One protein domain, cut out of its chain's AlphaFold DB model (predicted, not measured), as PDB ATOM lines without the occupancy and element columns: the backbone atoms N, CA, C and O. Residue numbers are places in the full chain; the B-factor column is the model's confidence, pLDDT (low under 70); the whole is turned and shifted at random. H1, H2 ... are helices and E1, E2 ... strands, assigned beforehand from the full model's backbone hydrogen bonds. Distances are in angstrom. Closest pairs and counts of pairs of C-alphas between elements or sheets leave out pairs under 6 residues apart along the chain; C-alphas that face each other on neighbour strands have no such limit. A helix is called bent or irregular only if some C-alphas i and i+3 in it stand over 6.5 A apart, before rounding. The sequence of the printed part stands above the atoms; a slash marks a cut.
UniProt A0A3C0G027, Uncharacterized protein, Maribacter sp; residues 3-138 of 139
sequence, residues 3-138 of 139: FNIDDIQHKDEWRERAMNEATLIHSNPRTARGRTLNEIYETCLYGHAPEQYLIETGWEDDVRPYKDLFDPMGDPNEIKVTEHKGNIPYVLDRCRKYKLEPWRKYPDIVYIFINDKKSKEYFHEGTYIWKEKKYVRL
ATOM      1  N   PHE A   3     264.001 494.820 538.507       98.06
ATOM      2  CA  PHE A   3     265.343 494.282 538.692       98.06
ATOM      3  C   PHE A   3     265.353 492.780 538.423       98.06
ATOM      4  O   PHE A   3     264.336 492.099 538.604       98.06
ATOM      5  N   ASN A   4     266.509 492.269 538.023       97.81
ATOM      6  CA  ASN A   4     266.766 490.845 537.941       97.81
ATOM      7  C   ASN A   4     267.337 490.356 539.273       97.81
ATOM      8  O   ASN A   4     268.169 491.016 539.882       97.81
ATOM      9  N   ILE A   5     266.961 489.161 539.716       96.50
ATOM     10  CA  ILE A   5     267.509 488.561 540.940       96.50
ATOM     11  C   ILE A   5     269.045 488.444 540.935       96.50
ATOM     12  O   ILE A   5     269.676 488.407 541.991       96.50
ATOM     13  N   ASP A   6     269.658 488.382 539.751       97.06
ATOM     14  CA  ASP A   6     271.108 488.353 539.601       97.06
ATOM     15  C   ASP A   6     271.754 489.712 539.943       97.06
ATOM     16  O   ASP A   6     272.922 489.701 540.346       97.06
ATOM     17  N   ASP A   7     270.994 490.819 539.883       97.06
ATOM     18  CA  ASP A   7     271.421 492.182 540.249       97.06
ATOM     19  C   ASP A   7     271.665 492.340 541.756       97.06
ATOM     20  O   ASP A   7     272.391 493.246 542.156       97.06
ATOM     21  N   ILE A   8     271.105 491.449 542.589       97.88
ATOM     22  CA  ILE A   8     271.384 491.406 544.030       97.88
ATOM     23  C   ILE A   8     272.857 491.040 544.233       97.88
ATOM     24  O   ILE A   8     273.298 489.936 543.866       97.88
ATOM     25  N   GLN A   9     273.620 491.946 544.838       97.69
ATOM     26  CA  GLN A   9     275.057 491.798 545.048       97.69
ATOM     27  C   GLN A   9     275.350 490.902 546.256       97.69
ATOM     28  O   GLN A   9     276.101 489.929 546.135       97.69
ATOM     29  N   HIS A  10     274.696 491.149 547.390       97.19
ATOM     30  CA  HIS A  10     274.932 490.456 548.658       97.19
ATOM     31  C   HIS A  10     273.989 489.257 548.804       97.19
ATOM     32  O   HIS A  10     273.130 489.179 549.684       97.19
ATOM     33  N   LYS A  11     274.153 488.272 547.909       96.94
ATOM     34  CA  LYS A  11     273.301 487.069 547.878       96.94
ATOM     35  C   LYS A  11     273.354 486.258 549.175       96.94
ATOM     36  O   LYS A  11     272.386 485.572 549.488       96.94
ATOM     37  N   ASP A  12     274.461 486.310 549.909       97.44
ATOM     38  CA  ASP A  12     274.600 485.583 551.172       97.44
ATOM     39  C   ASP A  12     273.790 486.234 552.298       97.44
ATOM     40  O   ASP A  12     273.071 485.520 552.992       97.44
ATOM     41  N   GLU A  13     273.782 487.568 552.397       96.50
ATOM     42  CA  GLU A  13     272.925 488.306 553.341       96.50
ATOM     43  C   GLU A  13     271.442 488.039 553.065       96.50
ATOM     44  O   GLU A  13     270.674 487.722 553.972       96.50
ATOM     45  N   TRP A  14     271.043 488.066 551.792       96.94
ATOM     46  CA  TRP A  14     269.677 487.741 551.382       96.94
ATOM     47  C   TRP A  14     269.249 486.328 551.805       96.94
ATOM     48  O   TRP A  14     268.152 486.134 552.345       96.94
ATOM     49  N   ARG A  15     270.117 485.328 551.597       97.62
ATOM     50  CA  ARG A  15     269.866 483.938 552.015       97.62
ATOM     51  C   ARG A  15     269.807 483.811 553.531       97.62
ATOM     52  O   ARG A  15     268.931 483.115 554.042       97.62
ATOM     53  N   GLU A  16     270.701 484.483 554.248       96.69
ATOM     54  CA  GLU A  16     270.721 484.480 555.709       96.69
ATOM     55  C   GLU A  16     269.432 485.085 556.281       96.69
ATOM     56  O   GLU A  16     268.772 484.447 557.104       96.69
ATOM     57  N   ARG A  17     268.999 486.248 555.771       94.00
ATOM     58  CA  ARG A  17     267.713 486.873 556.128       94.00
ATOM     59  C   ARG A  17     266.547 485.905 555.934       94.00
ATOM     60  O   ARG A  17     265.743 485.709 556.845       94.00
ATOM     61  N   ALA A  18     266.468 485.268 554.764       95.94
ATOM     62  CA  ALA A  18     265.405 484.313 554.457       95.94
ATOM     63  C   ALA A  18     265.435 483.075 555.369       95.94
ATOM     64  O   ALA A  18     264.382 482.612 555.809       95.94
ATOM     65  N   MET A  19     266.618 482.544 555.691       97.44
ATOM     66  CA  MET A  19     266.759 481.386 556.583       97.44
ATOM     67  C   MET A  19     266.383 481.723 558.031       97.44
ATOM     68  O   MET A  19     265.723 480.923 558.706       97.44
ATOM     69  N   ASN A  20     266.757 482.914 558.501       94.69
ATOM     70  CA  ASN A  20     266.413 483.396 559.836       94.69
ATOM     71  C   ASN A  20     264.892 483.521 559.999       94.69
ATOM     72  O   ASN A  20     264.330 482.977 560.955       94.69
ATOM     73  N   GLU A  21     264.201 484.145 559.039       93.62
ATOM     74  CA  GLU A  21     262.737 484.240 559.077       93.62
ATOM     75  C   GLU A  21     262.078 482.855 558.972       93.62
ATOM     76  O   GLU A  21     261.178 482.522 559.751       93.62
ATOM     77  N   ALA A  22     262.571 482.001 558.074       96.00
ATOM     78  CA  ALA A  22     262.029 480.660 557.899       96.00
ATOM     79  C   ALA A  22     262.134 479.813 559.170       96.00
ATOM     80  O   ALA A  22     261.183 479.112 559.526       96.00
ATOM     81  N   THR A  23     263.248 479.925 559.894       95.88
ATOM     82  CA  THR A  23     263.458 479.254 561.182       95.88
ATOM     83  C   THR A  23     262.442 479.724 562.223       95.88
ATOM     84  O   THR A  23     261.828 478.894 562.902       95.88
ATOM     85  N   LEU A  24     262.188 481.033 562.310       92.56
ATOM     86  CA  LEU A  24     261.180 481.594 563.216       92.56
ATOM     87  C   LEU A  24     259.767 481.113 562.860       92.56
ATOM     88  O   LEU A  24     259.031 480.662 563.741       92.56
ATOM     89  N   ILE A  25     259.398 481.128 561.577       91.81
ATOM     90  CA  ILE A  25     258.084 480.658 561.111       91.81
ATOM     91  C   ILE A  25     257.914 479.158 561.371       91.81
ATOM     92  O   ILE A  25     256.836 478.738 561.805       91.81
ATOM     93  N   HIS A  26     258.951 478.358 561.113       95.25
ATOM     94  CA  HIS A  26     258.936 476.908 561.307       95.25
ATOM     95  C   HIS A  26     258.886 476.522 562.793       95.25
ATOM     96  O   HIS A  26     258.235 475.540 563.147       95.25
ATOM     97  N   SER A  27     259.497 477.320 563.678       94.62
ATOM     98  CA  SER A  27     259.501 477.074 565.130       94.62
ATOM     99  C   SER A  27     258.104 477.090 565.769       94.62
ATOM    100  O   SER A  27     257.900 476.516 566.838       94.62
ATOM    101  N   ASN A  28     257.120 477.711 565.110       93.31
ATOM    102  CA  ASN A  28     255.741 477.775 565.573       93.31
ATOM    103  C   ASN A  28     254.812 476.975 564.633       93.31
ATOM    104  O   ASN A  28     254.535 477.407 563.512       93.31
ATOM    105  N   PRO A  29     254.230 475.845 565.086       90.25
ATOM    106  CA  PRO A  29     253.368 475.000 564.253       90.25
ATOM    107  C   PRO A  29     252.182 475.735 563.610       90.25
ATOM    108  O   PRO A  29     251.767 475.394 562.499       90.25
ATOM    109  N   ARG A  30     251.644 476.776 564.271       90.69
ATOM    110  CA  ARG A  30     250.520 477.574 563.742       90.69
ATOM    111  C   ARG A  30     250.919 478.392 562.515       90.69
ATOM    112  O   ARG A  30     250.091 478.605 561.626       90.69
ATOM    113  N   THR A  31     252.160 478.869 562.470       87.88
ATOM    114  CA  THR A  31     252.707 479.632 561.340       87.88
ATOM    115  C   THR A  31     253.334 478.713 560.300       87.88
ATOM    116  O   THR A  31     253.146 478.955 559.108       87.88
ATOM    117  N   ALA A  32     253.965 477.611 560.712       89.88
ATOM    118  CA  ALA A  32     254.507 476.595 559.812       89.88
ATOM    119  C   ALA A  32     253.412 475.967 558.934       89.88
ATOM    120  O   ALA A  32     253.592 475.823 557.724       89.88
ATOM    121  N   ARG A  33     252.233 475.680 559.513       92.25
ATOM    122  CA  ARG A  33     251.072 475.095 558.808       92.25
ATOM    123  C   ARG A  33     251.411 473.793 558.070       92.25
ATOM    124  O   ARG A  33     250.929 473.564 556.967       92.25
ATOM    125  N   GLY A  34     252.264 472.966 558.672       93.31
ATOM    126  CA  GLY A  34     252.693 471.681 558.110       93.31
ATOM    127  C   GLY A  34     253.747 471.769 557.001       93.31
ATOM    128  O   GLY A  34     254.162 470.724 556.514       93.31
ATOM    129  N   ARG A  35     254.197 472.974 556.623       96.00
ATOM    130  CA  ARG A  35     255.307 473.161 555.679       96.00
ATOM    131  C   ARG A  35     256.636 472.845 556.350       96.00
ATOM    132  O   ARG A  35     256.854 473.210 557.507       96.00
ATOM    133  N   THR A  36     257.521 472.215 555.596       97.06
ATOM    134  CA  THR A  36     258.920 471.999 555.960       97.06
ATOM    135  C   THR A  36     259.677 473.326 556.039       97.06
ATOM    136  O   THR A  36     259.281 474.328 555.437       97.06
ATOM    137  N   LEU A  37     260.808 473.331 556.750       97.00
ATOM    138  CA  LEU A  37     261.695 474.494 556.799       97.00
ATOM    139  C   LEU A  37     262.130 474.945 555.396       97.00
ATOM    140  O   LEU A  37     262.148 476.143 555.142       97.00
ATOM    141  N   ASN A  38     262.418 474.011 554.479       97.75
ATOM    142  CA  ASN A  38     262.849 474.351 553.120       97.75
ATOM    143  C   ASN A  38     261.738 475.038 552.307       97.75
ATOM    144  O   ASN A  38     261.994 476.047 551.663       97.75
ATOM    145  N   GLU A  39     260.494 474.559 552.382       97.38
ATOM    146  CA  GLU A  39     259.358 475.205 551.697       97.38
ATOM    147  C   GLU A  39     259.089 476.622 552.230       97.38
ATOM    148  O   GLU A  39     258.709 477.532 551.486       97.38
ATOM    149  N   ILE A  40     259.272 476.824 553.539       96.88
ATOM    150  CA  ILE A  40     259.162 478.150 554.153       96.88
ATOM    151  C   ILE A  40     260.328 479.026 553.692       96.88
ATOM    152  O   ILE A  40     260.090 480.151 553.264       96.88
ATOM    153  N   TYR A  41     261.552 478.501 553.716       97.62
ATOM    154  CA  TYR A  41     262.751 479.193 553.257       97.62
ATOM    155  C   TYR A  41     262.633 479.659 551.808       97.62
ATOM    156  O   TYR A  41     262.879 480.827 551.537       97.62
ATOM    157  N   GLU A  42     262.165 478.813 550.891       96.94
ATOM    158  CA  GLU A  42     261.923 479.200 549.494       96.94
ATOM    159  C   GLU A  42     260.879 480.323 549.375       96.94
ATOM    160  O   GLU A  42     261.020 481.229 548.551       96.94
ATOM    161  N   THR A  43     259.851 480.306 550.230       95.69
ATOM    162  CA  THR A  43     258.841 481.375 550.283       95.69
ATOM    163  C   THR A  43     259.438 482.693 550.786       95.69
ATOM    164  O   THR A  43     259.175 483.738 550.189       95.69
ATOM    165  N   CYS A  44     260.239 482.648 551.855       96.44
ATOM    166  CA  CYS A  44     260.942 483.809 552.404       96.44
ATOM    167  C   CYS A  44     261.956 484.357 551.395       96.44
ATOM    168  O   CYS A  44     261.978 485.553 551.139       96.44
ATOM    169  N   LEU A  45     262.724 483.489 550.732       97.06
ATOM    170  CA  LEU A  45     263.706 483.868 549.718       97.06
ATOM    171  C   LEU A  45     263.042 484.643 548.569       97.06
ATOM    172  O   LEU A  45     263.504 485.720 548.195       97.06
ATOM    173  N   TYR A  46     261.910 484.138 548.072       97.62
ATOM    174  CA  TYR A  46     261.104 484.805 547.049       97.62
ATOM    175  C   TYR A  46     260.583 486.185 547.495       97.62
ATOM    176  O   TYR A  46     260.555 487.111 546.682       97.62
ATOM    177  N   GLY A  47     260.168 486.314 548.761       96.88
ATOM    178  CA  GLY A  47     259.668 487.559 549.348       96.88
ATOM    179  C   GLY A  47     260.758 488.597 549.624       96.88
ATOM    180  O   GLY A  47     260.563 489.767 549.312       96.88
ATOM    181  N   HIS A  48     261.913 488.154 550.122       97.31
ATOM    182  CA  HIS A  48     263.041 489.004 550.506       97.31
ATOM    183  C   HIS A  48     263.881 489.494 549.324       97.31
ATOM    184  O   HIS A  48     264.682 490.405 549.498       97.31
ATOM    185  N   ALA A  49     263.735 488.916 548.125       98.12
ATOM    186  CA  ALA A  49     264.485 489.366 546.949       98.12
ATOM    187  C   ALA A  49     264.341 490.887 546.697       98.12
ATOM    188  O   ALA A  49     265.360 491.571 546.608       98.12
ATOM    189  N   PRO A  50     263.120 491.460 546.630       98.12
ATOM    190  CA  PRO A  50     262.967 492.907 546.524       98.12
ATOM    191  C   PRO A  50     263.430 493.666 547.760       98.12
ATOM    192  O   PRO A  50     263.900 494.784 547.602       98.12
ATOM    193  N   GLU A  51     263.327 493.104 548.964       98.06
ATOM    194  CA  GLU A  51     263.833 493.785 550.159       98.06
ATOM    195  C   GLU A  51     265.349 493.981 550.089       98.06
ATOM    196  O   GLU A  51     265.829 495.101 550.247       98.06
ATOM    197  N   GLN A  52     266.098 492.920 549.767       98.19
ATOM    198  CA  GLN A  52     267.550 493.015 549.616       98.19
ATOM    199  C   GLN A  52     267.922 494.006 548.508       98.19
ATOM    200  O   GLN A  52     268.786 494.855 548.709       98.19
ATOM    201  N   TYR A  53     267.258 493.922 547.352       98.25
ATOM    202  CA  TYR A  53     267.514 494.853 546.254       98.25
ATOM    203  C   TYR A  53     267.276 496.308 546.680       98.25
ATOM    204  O   TYR A  53     268.091 497.182 546.397       98.25
ATOM    205  N   LEU A  54     266.178 496.582 547.391       98.25
ATOM    206  CA  LEU A  54     265.869 497.926 547.872       98.25
ATOM    207  C   LEU A  54     266.932 498.433 548.855       98.25
ATOM    208  O   LEU A  54     267.396 499.563 548.681       98.25
ATOM    209  N   ILE A  55     267.375 497.603 549.806       98.00
ATOM    210  CA  ILE A  55     268.470 497.939 550.736       98.00
ATOM    211  C   ILE A  55     269.734 498.337 549.962       98.00
ATOM    212  O   ILE A  55     270.300 499.406 550.190       98.00
ATOM    213  N   GLU A  56     270.137 497.533 548.976       97.50
ATOM    214  CA  GLU A  56     271.320 497.804 548.143       97.50
ATOM    215  C   GLU A  56     271.193 499.088 547.304       97.50
ATOM    216  O   GLU A  56     272.197 499.652 546.864       97.50
ATOM    217  N   THR A  57     269.968 499.586 547.113       96.19
ATOM    218  CA  THR A  57     269.674 500.845 546.408       96.19
ATOM    219  C   THR A  57     269.397 502.036 547.332       96.19
ATOM    220  O   THR A  57     268.987 503.095 546.853       96.19
ATOM    221  N   GLY A  58     269.657 501.898 548.636       96.75
ATOM    222  CA  GLY A  58     269.603 502.998 549.604       96.75
ATOM    223  C   GLY A  58     268.358 503.034 550.489       96.75
ATOM    224  O   GLY A  58     268.081 504.073 551.083       96.75
ATOM    225  N   TRP A  59     267.600 501.939 550.565       98.12
ATOM    226  CA  TRP A  59     266.593 501.752 551.615       98.12
ATOM    227  C   TRP A  59     267.260 501.217 552.881       98.12
ATOM    228  O   TRP A  59     268.356 500.656 552.831       98.12
ATOM    229  N   GLU A  60     266.592 501.368 554.018       97.81
ATOM    230  CA  GLU A  60     267.114 500.908 555.302       97.81
ATOM    231  C   GLU A  60     266.275 499.755 555.849       97.81
ATOM    232  O   GLU A  60     265.056 499.715 555.689       97.81
ATOM    233  N   ASP A  61     266.933 498.804 556.506       96.19
ATOM    234  CA  ASP A  61     266.255 497.694 557.169       96.19
ATOM    235  C   ASP A  61     265.509 498.172 558.422       96.19
ATOM    236  O   ASP A  61     266.047 498.941 559.227       96.19
ATOM    237  N   ASP A  62     264.284 497.691 558.634       95.06
ATOM    238  CA  ASP A  62     263.552 497.964 559.867       95.06
ATOM    239  C   ASP A  62     263.836 496.880 560.909       95.06
ATOM    240  O   ASP A  62     263.179 495.845 560.977       95.06
ATOM    241  N   VAL A  63     264.790 497.156 561.801       91.81
ATOM    242  CA  VAL A  63     265.230 496.218 562.855       91.81
ATOM    243  C   VAL A  63     264.144 495.854 563.882       91.81
ATOM    244  O   VAL A  63     264.375 495.044 564.787       91.81
ATOM    245  N   ARG A  64     262.958 496.474 563.818       90.62
ATOM    246  CA  ARG A  64     261.834 496.117 564.689       90.62
ATOM    247  C   ARG A  64     261.271 494.750 564.271       90.62
ATOM    248  O   ARG A  64     261.128 494.473 563.087       90.62
ATOM    249  N   PRO A  65     260.836 493.905 565.223       84.56
ATOM    250  CA  PRO A  65     260.297 492.591 564.885       84.56
ATOM    251  C   PRO A  65     259.107 492.658 563.918       84.56
ATOM    252  O   PRO A  65     258.146 493.398 564.162       84.56
ATOM    253  N   TYR A  66     259.137 491.801 562.892       84.25
ATOM    254  CA  TYR A  66     258.075 491.648 561.886       84.25
ATOM    255  C   TYR A  66     257.820 492.914 561.055       84.25
ATOM    256  O   TYR A  66     256.663 493.241 560.758       84.25
ATOM    257  N   LYS A  67     258.883 493.664 560.766       93.94
ATOM    258  CA  LYS A  67     258.864 494.810 559.863       93.94
ATOM    259  C   LYS A  67     259.807 494.569 558.702       93.94
ATOM    260  O   LYS A  67     260.754 493.806 558.848       93.94
ATOM    261  N   ASP A  68     259.488 495.225 557.592       96.19
ATOM    262  CA  ASP A  68     260.246 495.102 556.359       96.19
ATOM    263  C   ASP A  68     261.264 496.256 556.308       96.19
ATOM    264  O   ASP A  68     262.285 496.186 556.983       96.19
ATOM    265  N   LEU A  69     260.989 497.350 555.588       98.06
ATOM    266  CA  LEU A  69     261.991 498.391 555.311       98.06
ATOM    267  C   LEU A  69     261.502 499.813 555.604       98.06
ATOM    268  O   LEU A  69     260.299 500.092 555.597       98.06
ATOM    269  N   PHE A  70     262.449 500.732 555.767       98.44
ATOM    270  CA  PHE A  70     262.245 502.170 555.624       98.44
ATOM    271  C   PHE A  70     262.673 502.626 554.227       98.44
ATOM    272  O   PHE A  70     263.718 502.212 553.718       98.44
ATOM    273  N   ASP A  71     261.872 503.486 553.602       97.25
ATOM    274  CA  ASP A  71     262.270 504.130 552.351       97.25
ATOM    275  C   ASP A  71     263.274 505.278 552.596       97.25
ATOM    276  O   ASP A  71     263.508 505.664 553.744       97.25
ATOM    277  N   PRO A  72     263.869 505.873 551.541       96.94
ATOM    278  CA  PRO A  72     264.841 506.958 551.697       96.94
ATOM    279  C   PRO A  72     264.300 508.244 552.345       96.94
ATOM    280  O   PRO A  72     265.082 509.144 552.648       96.94
ATOM    281  N   MET A  73     262.979 508.371 552.526       95.88
ATOM    282  CA  MET A  73     262.355 509.480 553.260       95.88
ATOM    283  C   MET A  73     262.170 509.148 554.750       95.88
ATOM    284  O   MET A  73     261.768 510.017 555.526       95.88
ATOM    285  N   GLY A  74     262.501 507.921 555.159       96.38
ATOM    286  CA  GLY A  74     262.349 507.414 556.519       96.38
ATOM    287  C   GLY A  74     260.953 506.863 556.814       96.38
ATOM    288  O   GLY A  74     260.635 506.622 557.983       96.38
ATOM    289  N   ASP A  75     260.108 506.659 555.797       97.12
ATOM    290  CA  ASP A  75     258.767 506.122 556.000       97.12
ATOM    291  C   ASP A  75     258.799 504.583 556.062       97.12
ATOM    292  O   ASP A  75     259.424 503.929 555.220       97.12
ATOM    293  N   PRO A  76     258.123 503.955 557.043       97.75
ATOM    294  CA  PRO A  76     258.036 502.504 557.111       97.75
ATOM    295  C   PRO A  76     257.157 501.975 555.978       97.75
ATOM    296  O   PRO A  76     256.034 502.443 555.765       97.75
ATOM    297  N   ASN A  77     257.645 500.939 555.309       98.38
ATOM    298  CA  ASN A  77     257.018 500.302 554.166       98.38
ATOM    299  C   ASN A  77     256.844 498.804 554.433       98.38
ATOM    300  O   ASN A  77     257.711 498.151 555.006       98.38
ATOM    301  N   GLU A  78     255.720 498.250 553.988       98.38
ATOM    302  CA  GLU A  78     255.548 496.804 553.869       98.38
ATOM    303  C   GLU A  78     255.848 496.383 552.426       98.38
ATOM    304  O   GLU A  78     255.166 496.824 551.495       98.38
ATOM    305  N   ILE A  79     256.803 495.481 552.231       98.31
ATOM    306  CA  ILE A  79     257.148 494.922 550.930       98.31
ATOM    307  C   ILE A  79     256.335 493.647 550.703       98.31
ATOM    308  O   ILE A  79     256.201 492.766 551.560       98.31
ATOM    309  N   LYS A  80     255.709 493.537 549.532       98.19
ATOM    310  CA  LYS A  80     254.939 492.347 549.157       98.19
ATOM    311  C   LYS A  80     255.283 491.904 547.757       98.19
ATOM    312  O   LYS A  80     255.387 492.713 546.845       98.19
ATOM    313  N   VAL A  81     255.354 490.593 547.572       98.12
ATOM    314  CA  VAL A  81     255.541 489.983 546.256       98.12
ATOM    315  C   VAL A  81     254.356 489.088 545.942       98.12
ATOM    316  O   VAL A  81     253.863 488.350 546.801       98.12
ATOM    317  N   THR A  82     253.874 489.140 544.704       97.75
ATOM    318  CA  THR A  82     252.817 488.248 544.229       97.75
ATOM    319  C   THR A  82     253.045 487.792 542.795       97.75
ATOM    320  O   THR A  82     253.694 488.478 542.020       97.75
ATOM    321  N   GLU A  83     252.516 486.627 542.431       96.94
ATOM    322  CA  GLU A  83     252.831 485.999 541.141       96.94
ATOM    323  C   GLU A  83     252.262 486.745 539.933       96.94
ATOM    324  O   GLU A  83     252.829 486.722 538.845       96.94
ATOM    325  N   HIS A  84     251.130 487.428 540.107       95.31
ATOM    326  CA  HIS A  84     250.465 488.146 539.026       95.31
ATOM    327  C   HIS A  84     249.513 489.221 539.556       95.31
ATOM    328  O   HIS A  84     249.016 489.154 540.682       95.31
ATOM    329  N   LYS A  85     249.168 490.185 538.693       95.81
ATOM    330  CA  LYS A  85     248.313 491.340 539.035       95.81
ATOM    331  C   LYS A  85     246.950 490.952 539.613       95.81
ATOM    332  O   LYS A  85     246.459 491.613 540.519       95.81
ATOM    333  N   GLY A  86     246.362 489.851 539.139       96.69
ATOM    334  CA  GLY A  86     245.077 489.351 539.649       96.69
ATOM    335  C   GLY A  86     245.058 489.042 541.156       96.69
ATOM    336  O   GLY A  86     243.989 489.043 541.757       96.69
ATOM    337  N   ASN A  87     246.221 488.835 541.784       97.44
ATOM    338  CA  ASN A  87     246.319 488.564 543.220       97.44
ATOM    339  C   ASN A  87     246.346 489.827 544.087       97.44
ATOM    340  O   ASN A  87     246.123 489.739 545.296       97.44
ATOM    341  N   ILE A  88     246.596 490.997 543.495       97.50
ATOM    342  CA  ILE A  88     246.761 492.260 544.225       97.50
ATOM    343  C   ILE A  88     245.563 492.566 545.133       97.50
ATOM    344  O   ILE A  88     245.802 492.851 546.306       97.50
ATOM    345  N   PRO A  89     244.290 492.437 544.698       97.88
ATOM    346  CA  PRO A  89     243.155 492.688 545.586       97.88
ATOM    347  C   PRO A  89     243.182 491.828 546.859       97.88
ATOM    348  O   PRO A  89     242.901 492.323 547.950       97.88
ATOM    349  N   TYR A  90     243.586 490.559 546.748       97.81
ATOM    350  CA  TYR A  90     243.703 489.650 547.891       97.81
ATOM    351  C   TYR A  90     244.895 489.992 548.791       97.81
ATOM    352  O   TYR A  90     244.801 489.885 550.015       97.81
ATOM    353  N   VAL A  91     246.023 490.415 548.210       97.88
ATOM    354  CA  VAL A  91     247.183 490.910 548.971       97.88
ATOM    355  C   VAL A  91     246.785 492.144 549.778       97.88
ATOM    356  O   VAL A  91     246.993 492.164 550.990       97.88
ATOM    357  N   LEU A  92     246.142 493.122 549.142       98.31
ATOM    358  CA  LEU A  92     245.712 494.360 549.789       98.31
ATOM    359  C   LEU A  92     244.638 494.125 550.857       98.31
ATOM    360  O   LEU A  92     244.688 494.771 551.901       98.31
ATOM    361  N   ASP A  93     243.703 493.187 550.665       98.12
ATOM    362  CA  ASP A  93     242.731 492.842 551.715       98.12
ATOM    363  C   ASP A  93     243.404 492.202 552.942       98.12
ATOM    364  O   ASP A  93     243.033 492.510 554.077       98.12
ATOM    365  N   ARG A  94     244.437 491.367 552.750       97.31
ATOM    366  CA  ARG A  94     245.243 490.850 553.872       97.31
ATOM    367  C   ARG A  94     245.991 491.971 554.590       97.31
ATOM    368  O   ARG A  94     245.896 492.057 555.812       97.31
ATOM    369  N   CYS A  95     246.651 492.859 553.847       97.88
ATOM    370  CA  CYS A  95     247.336 494.023 554.416       97.88
ATOM    371  C   CYS A  95     246.355 494.914 555.190       97.88
ATOM    372  O   CYS A  95     246.650 495.362 556.293       97.88
ATOM    373  N   ARG A  96     245.144 495.131 554.656       98.25
ATOM    374  CA  ARG A  96     244.065 495.874 555.324       98.25
ATOM    375  C   ARG A  96     243.671 495.226 556.646       98.25
ATOM    376  O   ARG A  96     243.545 495.930 557.642       98.25
ATOM    377  N   LYS A  97     243.482 493.903 556.674       97.75
ATOM    378  CA  LYS A  97     243.176 493.166 557.911       97.75
ATOM    379  C   LYS A  97     244.282 493.359 558.950       97.75
ATOM    380  O   LYS A  97     243.971 493.730 560.075       97.75
ATOM    381  N   TYR A  98     245.549 493.235 558.550       96.50
ATOM    382  CA  TYR A  98     246.688 493.464 559.444       96.50
ATOM    383  C   TYR A  98     246.810 494.920 559.906       96.50
ATOM    384  O   TYR A  98     247.128 495.164 561.066       96.50
ATOM    385  N   LYS A  99     246.491 495.893 559.048       96.94
ATOM    386  CA  LYS A  99     246.453 497.317 559.408       96.94
ATOM    387  C   LYS A  99     245.380 497.648 560.438       96.94
ATOM    388  O   LYS A  99     245.580 498.528 561.271       96.94
ATOM    389  N   LEU A 100     244.258 496.935 560.403       96.75
ATOM    390  CA  LEU A 100     243.172 497.085 561.370       96.75
ATOM    391  C   LEU A 100     243.467 496.423 562.725       96.75
ATOM    392  O   LEU A 100     242.679 496.605 563.649       96.75
ATOM    393  N   GLU A 101     244.574 495.690 562.865       95.81
ATOM    394  CA  GLU A 101     245.049 495.121 564.128       95.81
ATOM    395  C   GLU A 101     246.079 496.074 564.779       95.81
ATOM    396  O   GLU A 101     247.260 496.034 564.420       95.81
ATOM    397  N   PRO A 102     245.704 496.927 565.759       92.00
ATOM    398  CA  PRO A 102     246.564 498.033 566.206       92.00
ATOM    399  C   PRO A 102     247.901 497.580 566.804       92.00
ATOM    400  O   PRO A 102     248.919 498.254 566.658       92.00
ATOM    401  N   TRP A 103     247.913 496.405 567.440       92.00
ATOM    402  CA  TRP A 103     249.106 495.818 568.049       92.00
ATOM    403  C   TRP A 103     250.207 495.512 567.027       92.00
ATOM    404  O   TRP A 103     251.383 495.513 567.389       92.00
ATOM    405  N   ARG A 104     249.853 495.300 565.751       92.88
ATOM    406  CA  ARG A 104     250.827 495.028 564.693       92.88
ATOM    407  C   ARG A 104     251.630 496.254 564.307       92.88
ATOM    408  O   ARG A 104     252.692 496.070 563.727       92.88
ATOM    409  N   LYS A 105     251.145 497.480 564.564       94.44
ATOM    410  CA  LYS A 105     251.751 498.726 564.050       94.44
ATOM    411  C   LYS A 105     252.099 498.604 562.556       94.44
ATOM    412  O   LYS A 105     253.241 498.806 562.150       94.44
ATOM    413  N   TYR A 106     251.151 498.105 561.765       96.81
ATOM    414  CA  TYR A 106     251.370 497.827 560.345       96.81
ATOM    415  C   TYR A 106     251.615 499.144 559.575       96.81
ATOM    416  O   TYR A 106     250.937 500.127 559.907       96.81
ATOM    417  N   PRO A 107     252.539 499.191 558.597       97.06
ATOM    418  CA  PRO A 107     252.848 500.393 557.810       97.06
ATOM    419  C   PRO A 107     251.629 501.046 557.140       97.06
ATOM    420  O   PRO A 107     250.591 500.411 556.975       97.06
ATOM    421  N   ASP A 108     251.698 502.336 556.802       97.81
ATOM    422  CA  ASP A 108     250.686 503.003 555.954       97.81
ATOM    423  C   ASP A 108     250.973 502.838 554.459       97.81
ATOM    424  O   ASP A 108     250.094 503.109 553.639       97.81
ATOM    425  N   ILE A 109     252.167 502.360 554.108       98.38
ATOM    426  CA  ILE A 109     252.621 502.180 552.733       98.38
ATOM    427  C   ILE A 109     252.868 500.691 552.482       98.38
ATOM    428  O   ILE A 109     253.546 500.022 553.259       98.38
ATOM    429  N   VAL A 110     252.293 500.171 551.400       98.50
ATOM    430  CA  VAL A 110     252.541 498.817 550.892       98.50
ATOM    431  C   VAL A 110     253.143 498.934 549.498       98.50
ATOM    432  O   VAL A 110     252.541 499.526 548.599       98.50
ATOM    433  N   TYR A 111     254.314 498.343 549.313       98.12
ATOM    434  CA  TYR A 111     255.085 498.362 548.079       98.12
ATOM    435  C   TYR A 111     255.030 496.975 547.429       98.12
ATOM    436  O   TYR A 111     255.512 495.995 547.999       98.12
ATOM    437  N   ILE A 112     254.383 496.856 546.263       98.56
ATOM    438  CA  ILE A 112     254.085 495.546 545.663       98.56
ATOM    439  C   ILE A 112     254.964 495.271 544.447       98.56
ATOM    440  O   ILE A 112     254.938 496.019 543.472       98.56
ATOM    441  N   PHE A 113     255.654 494.134 544.462       98.56
ATOM    442  CA  PHE A 113     256.349 493.548 543.321       98.56
ATOM    443  C   PHE A 113     255.586 492.363 542.717       98.56
ATOM    444  O   PHE A 113     254.818 491.668 543.393       98.56
ATOM    445  N   ILE A 114     255.844 492.105 541.434       98.31
ATOM    446  CA  ILE A 114     255.380 490.922 540.710       98.31
ATOM    447  C   ILE A 114     256.556 490.103 540.193       98.31
ATOM    448  O   ILE A 114     257.450 490.657 539.556       98.31
ATOM    449  N   ASN A 115     256.494 488.788 540.408       97.88
ATOM    450  CA  ASN A 115     257.378 487.794 539.803       97.88
ATOM    451  C   ASN A 115     256.627 486.456 539.669       97.88
ATOM    452  O   ASN A 115     256.080 485.953 540.639       97.88
ATOM    453  N   ASP A 116     256.589 485.849 538.489       95.25
ATOM    454  CA  ASP A 116     255.790 484.639 538.221       95.25
ATOM    455  C   ASP A 116     256.436 483.320 538.705       95.25
ATOM    456  O   ASP A 116     255.989 482.236 538.323       95.25
ATOM    457  N   LYS A 117     257.507 483.405 539.508       93.44
ATOM    458  CA  LYS A 117     258.368 482.310 539.993       93.44
ATOM    459  C   LYS A 117     259.093 481.510 538.910       93.44
ATOM    460  O   LYS A 117     259.797 480.553 539.227       93.44
ATOM    461  N   LYS A 118     258.929 481.873 537.639       93.56
ATOM    462  CA  LYS A 118     259.635 481.270 536.498       93.56
ATOM    463  C   LYS A 118     260.696 482.218 535.960       93.56
ATOM    464  O   LYS A 118     261.736 481.778 535.477       93.56
ATOM    465  N   SER A 119     260.416 483.511 536.044       94.38
ATOM    466  CA  SER A 119     261.308 484.595 535.689       94.38
ATOM    467  C   SER A 119     262.240 484.948 536.843       94.38
ATOM    468  O   SER A 119     261.890 484.838 538.017       94.38
ATOM    469  N   LYS A 120     263.417 485.456 536.491       96.56
ATOM    470  CA  LYS A 120     264.314 486.142 537.425       96.56
ATOM    471  C   LYS A 120     263.964 487.620 537.613       96.56
ATOM    472  O   LYS A 120     264.508 488.260 538.502       96.56
ATOM    473  N   GLU A 121     263.073 488.154 536.781       98.00
ATOM    474  CA  GLU A 121     262.690 489.566 536.778       98.00
ATOM    475  C   GLU A 121     261.584 489.850 537.791       98.00
ATOM    476  O   GLU A 121     260.527 489.210 537.783       98.00
ATOM    477  N   TYR A 122     261.810 490.849 538.631       98.44
ATOM    478  CA  TYR A 122     260.840 491.406 539.558       98.44
ATOM    479  C   TYR A 122     260.425 492.790 539.073       98.44
ATOM    480  O   TYR A 122     261.255 493.657 538.802       98.44
ATOM    481  N   PHE A 123     259.119 493.028 539.007       97.94
ATOM    482  CA  PHE A 123     258.565 494.302 538.556       97.94
ATOM    483  C   PHE A 123     257.868 494.993 539.713       97.94
ATOM    484  O   PHE A 123     256.917 494.436 540.260       97.94
ATOM    485  N   HIS A 124     258.293 496.210 540.063       97.75
ATOM    486  CA  HIS A 124     257.510 497.034 540.976       97.75
ATOM    487  C   HIS A 124     256.195 497.387 540.288       97.75
ATOM    488  O   HIS A 124     256.165 498.090 539.273       97.75
ATOM    489  N   GLU A 125     255.114 496.848 540.830       97.38
ATOM    490  CA  GLU A 125     253.785 497.002 540.283       97.38
ATOM    491  C   GLU A 125     253.166 498.322 540.709       97.38
ATOM    492  O   GLU A 125     252.579 498.997 539.865       97.38
ATOM    493  N   GLY A 126     253.309 498.696 541.979       97.19
ATOM    494  CA  GLY A 126     252.751 499.928 542.500       97.19
ATOM    495  C   GLY A 126     252.936 500.089 544.002       97.19
ATOM    496  O   GLY A 126     253.055 499.124 544.761       97.19
ATOM    497  N   THR A 127     252.896 501.352 544.411       98.12
ATOM    498  CA  THR A 127     252.895 501.774 545.806       98.12
ATOM    499  C   THR A 127     251.467 502.089 546.219       98.12
ATOM    500  O   THR A 127     250.738 502.787 545.508       98.12
ATOM    501  N   TYR A 128     251.050 501.568 547.364       98.44
ATOM    502  CA  TYR A 128     249.694 501.700 547.869       98.44
ATOM    503  C   TYR A 128     249.718 502.346 549.245       98.44
ATOM    504  O   TYR A 128     250.396 501.864 550.145       98.44
ATOM    505  N   ILE A 129     248.934 503.403 549.423       98.19
ATOM    506  CA  ILE A 129     248.848 504.151 550.674       98.19
ATOM    507  C   ILE A 129     247.516 503.890 551.374       98.19
ATOM    508  O   ILE A 129     246.460 503.778 550.740       98.19
ATOM    509  N   TRP A 130     247.553 503.804 552.694       98.12
ATOM    510  CA  TRP A 130     246.375 503.661 553.527       98.12
ATOM    511  C   TRP A 130     245.521 504.936 553.515       98.12
ATOM    512  O   TRP A 130     245.960 506.011 553.916       98.12
ATOM    513  N   LYS A 131     244.266 504.817 553.074       96.38
ATOM    514  CA  LYS A 131     243.239 505.866 553.136       96.38
ATOM    515  C   LYS A 131     241.900 505.247 553.498       96.38
ATOM    516  O   LYS A 131     241.486 504.271 552.883       96.38
ATOM    517  N   GLU A 132     241.203 505.818 554.478       91.38
ATOM    518  CA  GLU A 132     239.807 505.468 554.795       91.38
ATOM    519  C   GLU A 132     239.539 503.949 554.866       91.38
ATOM    520  O   GLU A 132     238.598 503.425 554.270       91.38
ATOM    521  N   LYS A 133     240.383 503.224 555.608       93.69
ATOM    522  CA  LYS A 133     240.285 501.767 555.818       93.69
ATOM    523  C   LYS A 133     240.614 500.886 554.605       93.69
ATOM    524  O   LYS A 133     240.259 499.704 554.607       93.69
ATOM    525  N   LYS A 134     241.293 501.413 553.589       96.75
ATOM    526  CA  LYS A 134     241.770 500.645 552.432       96.75
ATOM    527  C   LYS A 134     243.130 501.144 551.958       96.75
ATOM    528  O   LYS A 134     243.488 502.294 552.164       96.75
ATOM    529  N   TYR A 135     243.862 500.274 551.279       98.06
ATOM    530  CA  TYR A 135     245.049 500.666 550.534       98.06
ATOM    531  C   TYR A 135     244.639 501.104 549.131       98.06
ATOM    532  O   TYR A 135     243.969 500.353 548.420       98.06
ATOM    533  N   VAL A 136     245.009 502.322 548.751       97.44
ATOM    534  CA  VAL A 136     244.764 502.870 547.415       97.44
ATOM    535  C   VAL A 136     246.085 503.096 546.712       97.44
ATOM    536  O   VAL A 136     247.046 503.566 547.316       97.44
ATOM    537  N   ARG A 137     246.132 502.754 545.431       97.31
ATOM    538  CA  ARG A 137     247.328 502.938 544.618       97.31
ATOM    539  C   ARG A 137     247.652 504.427 544.484       97.31
ATOM    540  O   ARG A 137     246.738 505.232 544.289       97.31
ATOM    541  N   LEU A 138     248.928 504.779 544.594       92.69
ATOM    542  CA  LEU A 138     249.419 506.105 544.236       92.69
ATOM    543  C   LEU A 138     249.443 506.279 542.701       92.69
ATOM    544  O   LEU A 138     249.562 505.274 541.994       92.69
TER     545      LEU A 138
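What this domain is: This is residues 3 to 138 of the 139 residues of an uncharacterized protein of Maribacter sp (UniProt A0A3C0G027). A strongly twisted sheet of four strands curls round helix H4 on one side, while the second part of the kinked helix H3 packs on its other face. H1 packs on H3 away from the sheet, the tiny H2 sits at the far end of H1, and the long loop of residues 57 to 75 folds back beside the edge strand E1. The 136 printed residues hold four named helices and four named strands, in the order H1 H2 H3 E1 H4 E2 E3 E4, of mixed class; the mixed sheet has the order E1 E2 E3 E4. The whole is compact, with a radius of gyration of the C-alphas of 14.6 A and spans of 39 by 35 by 30 A.

How they stand to each other: E1, residues 76 to 82, and E2, residues 109 to 114, are parallel neighbours, with N 80 and O 111 2.9 A apart. E2 forms an antiparallel hairpin with E3, residues 121 to 131, where N 110 and O 128 are 2.8 A apart. E3 forms another with E4, residues 134 to 137, where N 129 and O 136 are 2.8 A apart. E2 E3 E4 are a meander, each strand the antiparallel neighbour of the one before. H4, residues 85 to 99, is on the sheet, its closest C-alphas to E4 being Arg 96 and Lys 134, 6.0 A. E1, H4 and E2 form a strand-helix-strand unit, two parallel strands joined through a helix, with a right-handed crossover. H3, residues 37 to 56, is on the sheet at a height of 10.2 A, over E1 and E2; with H4 this gives three layers, helices on both faces of the sheet. The closest C-alphas of H3 and E1 are Gly 47 and Val 81, 5.7 A. H1, residues 11 to 27, touches H3 at a steep tilt of 43 degrees, opposite ways, closest at the C-alphas of Ala 22 and Tyr 41, 4.9 A. H1 only just touches H2, residues 29 to 32, and only at the corner, with 3 pairs of C-alphas within 8 A, the closest being His 26 and Ala 32, 4.7 A. Each O i to N i+4 pair of H1 is within hydrogen-bond range, as are 14 of 16 in H3 and 9 of 11 in H4; H2 is too short for one.

Where its parts are: E3 is 30.2 A long, E1 19.9 A, E2 16.7 A and E4 9.9 A. H3 is 26.7 A, H1 24.2 A, H4 21.3 A and H2 4.9 A. H1 begins at C-alpha 11 (273.301, 487.069, 547.878), and E4 ends at C-alpha 137 (247.328, 502.938, 544.618). H3 has a kink of 42 degrees near residue 47 and is only just irregular, C-alphas 47 and 50 being 6.9 A apart; H4 is irregular, with C-alphas 86 and 89 7.1 A apart.

The domain as a whole: The C-alphas farthest apart, Asp 12 and Glu 132, are 40.2 A from each other. The printed part has no cut, and its one long link runs from H3 to E1. No printed residue is under 70, and the mean pLDDT of the printed part is 96.2.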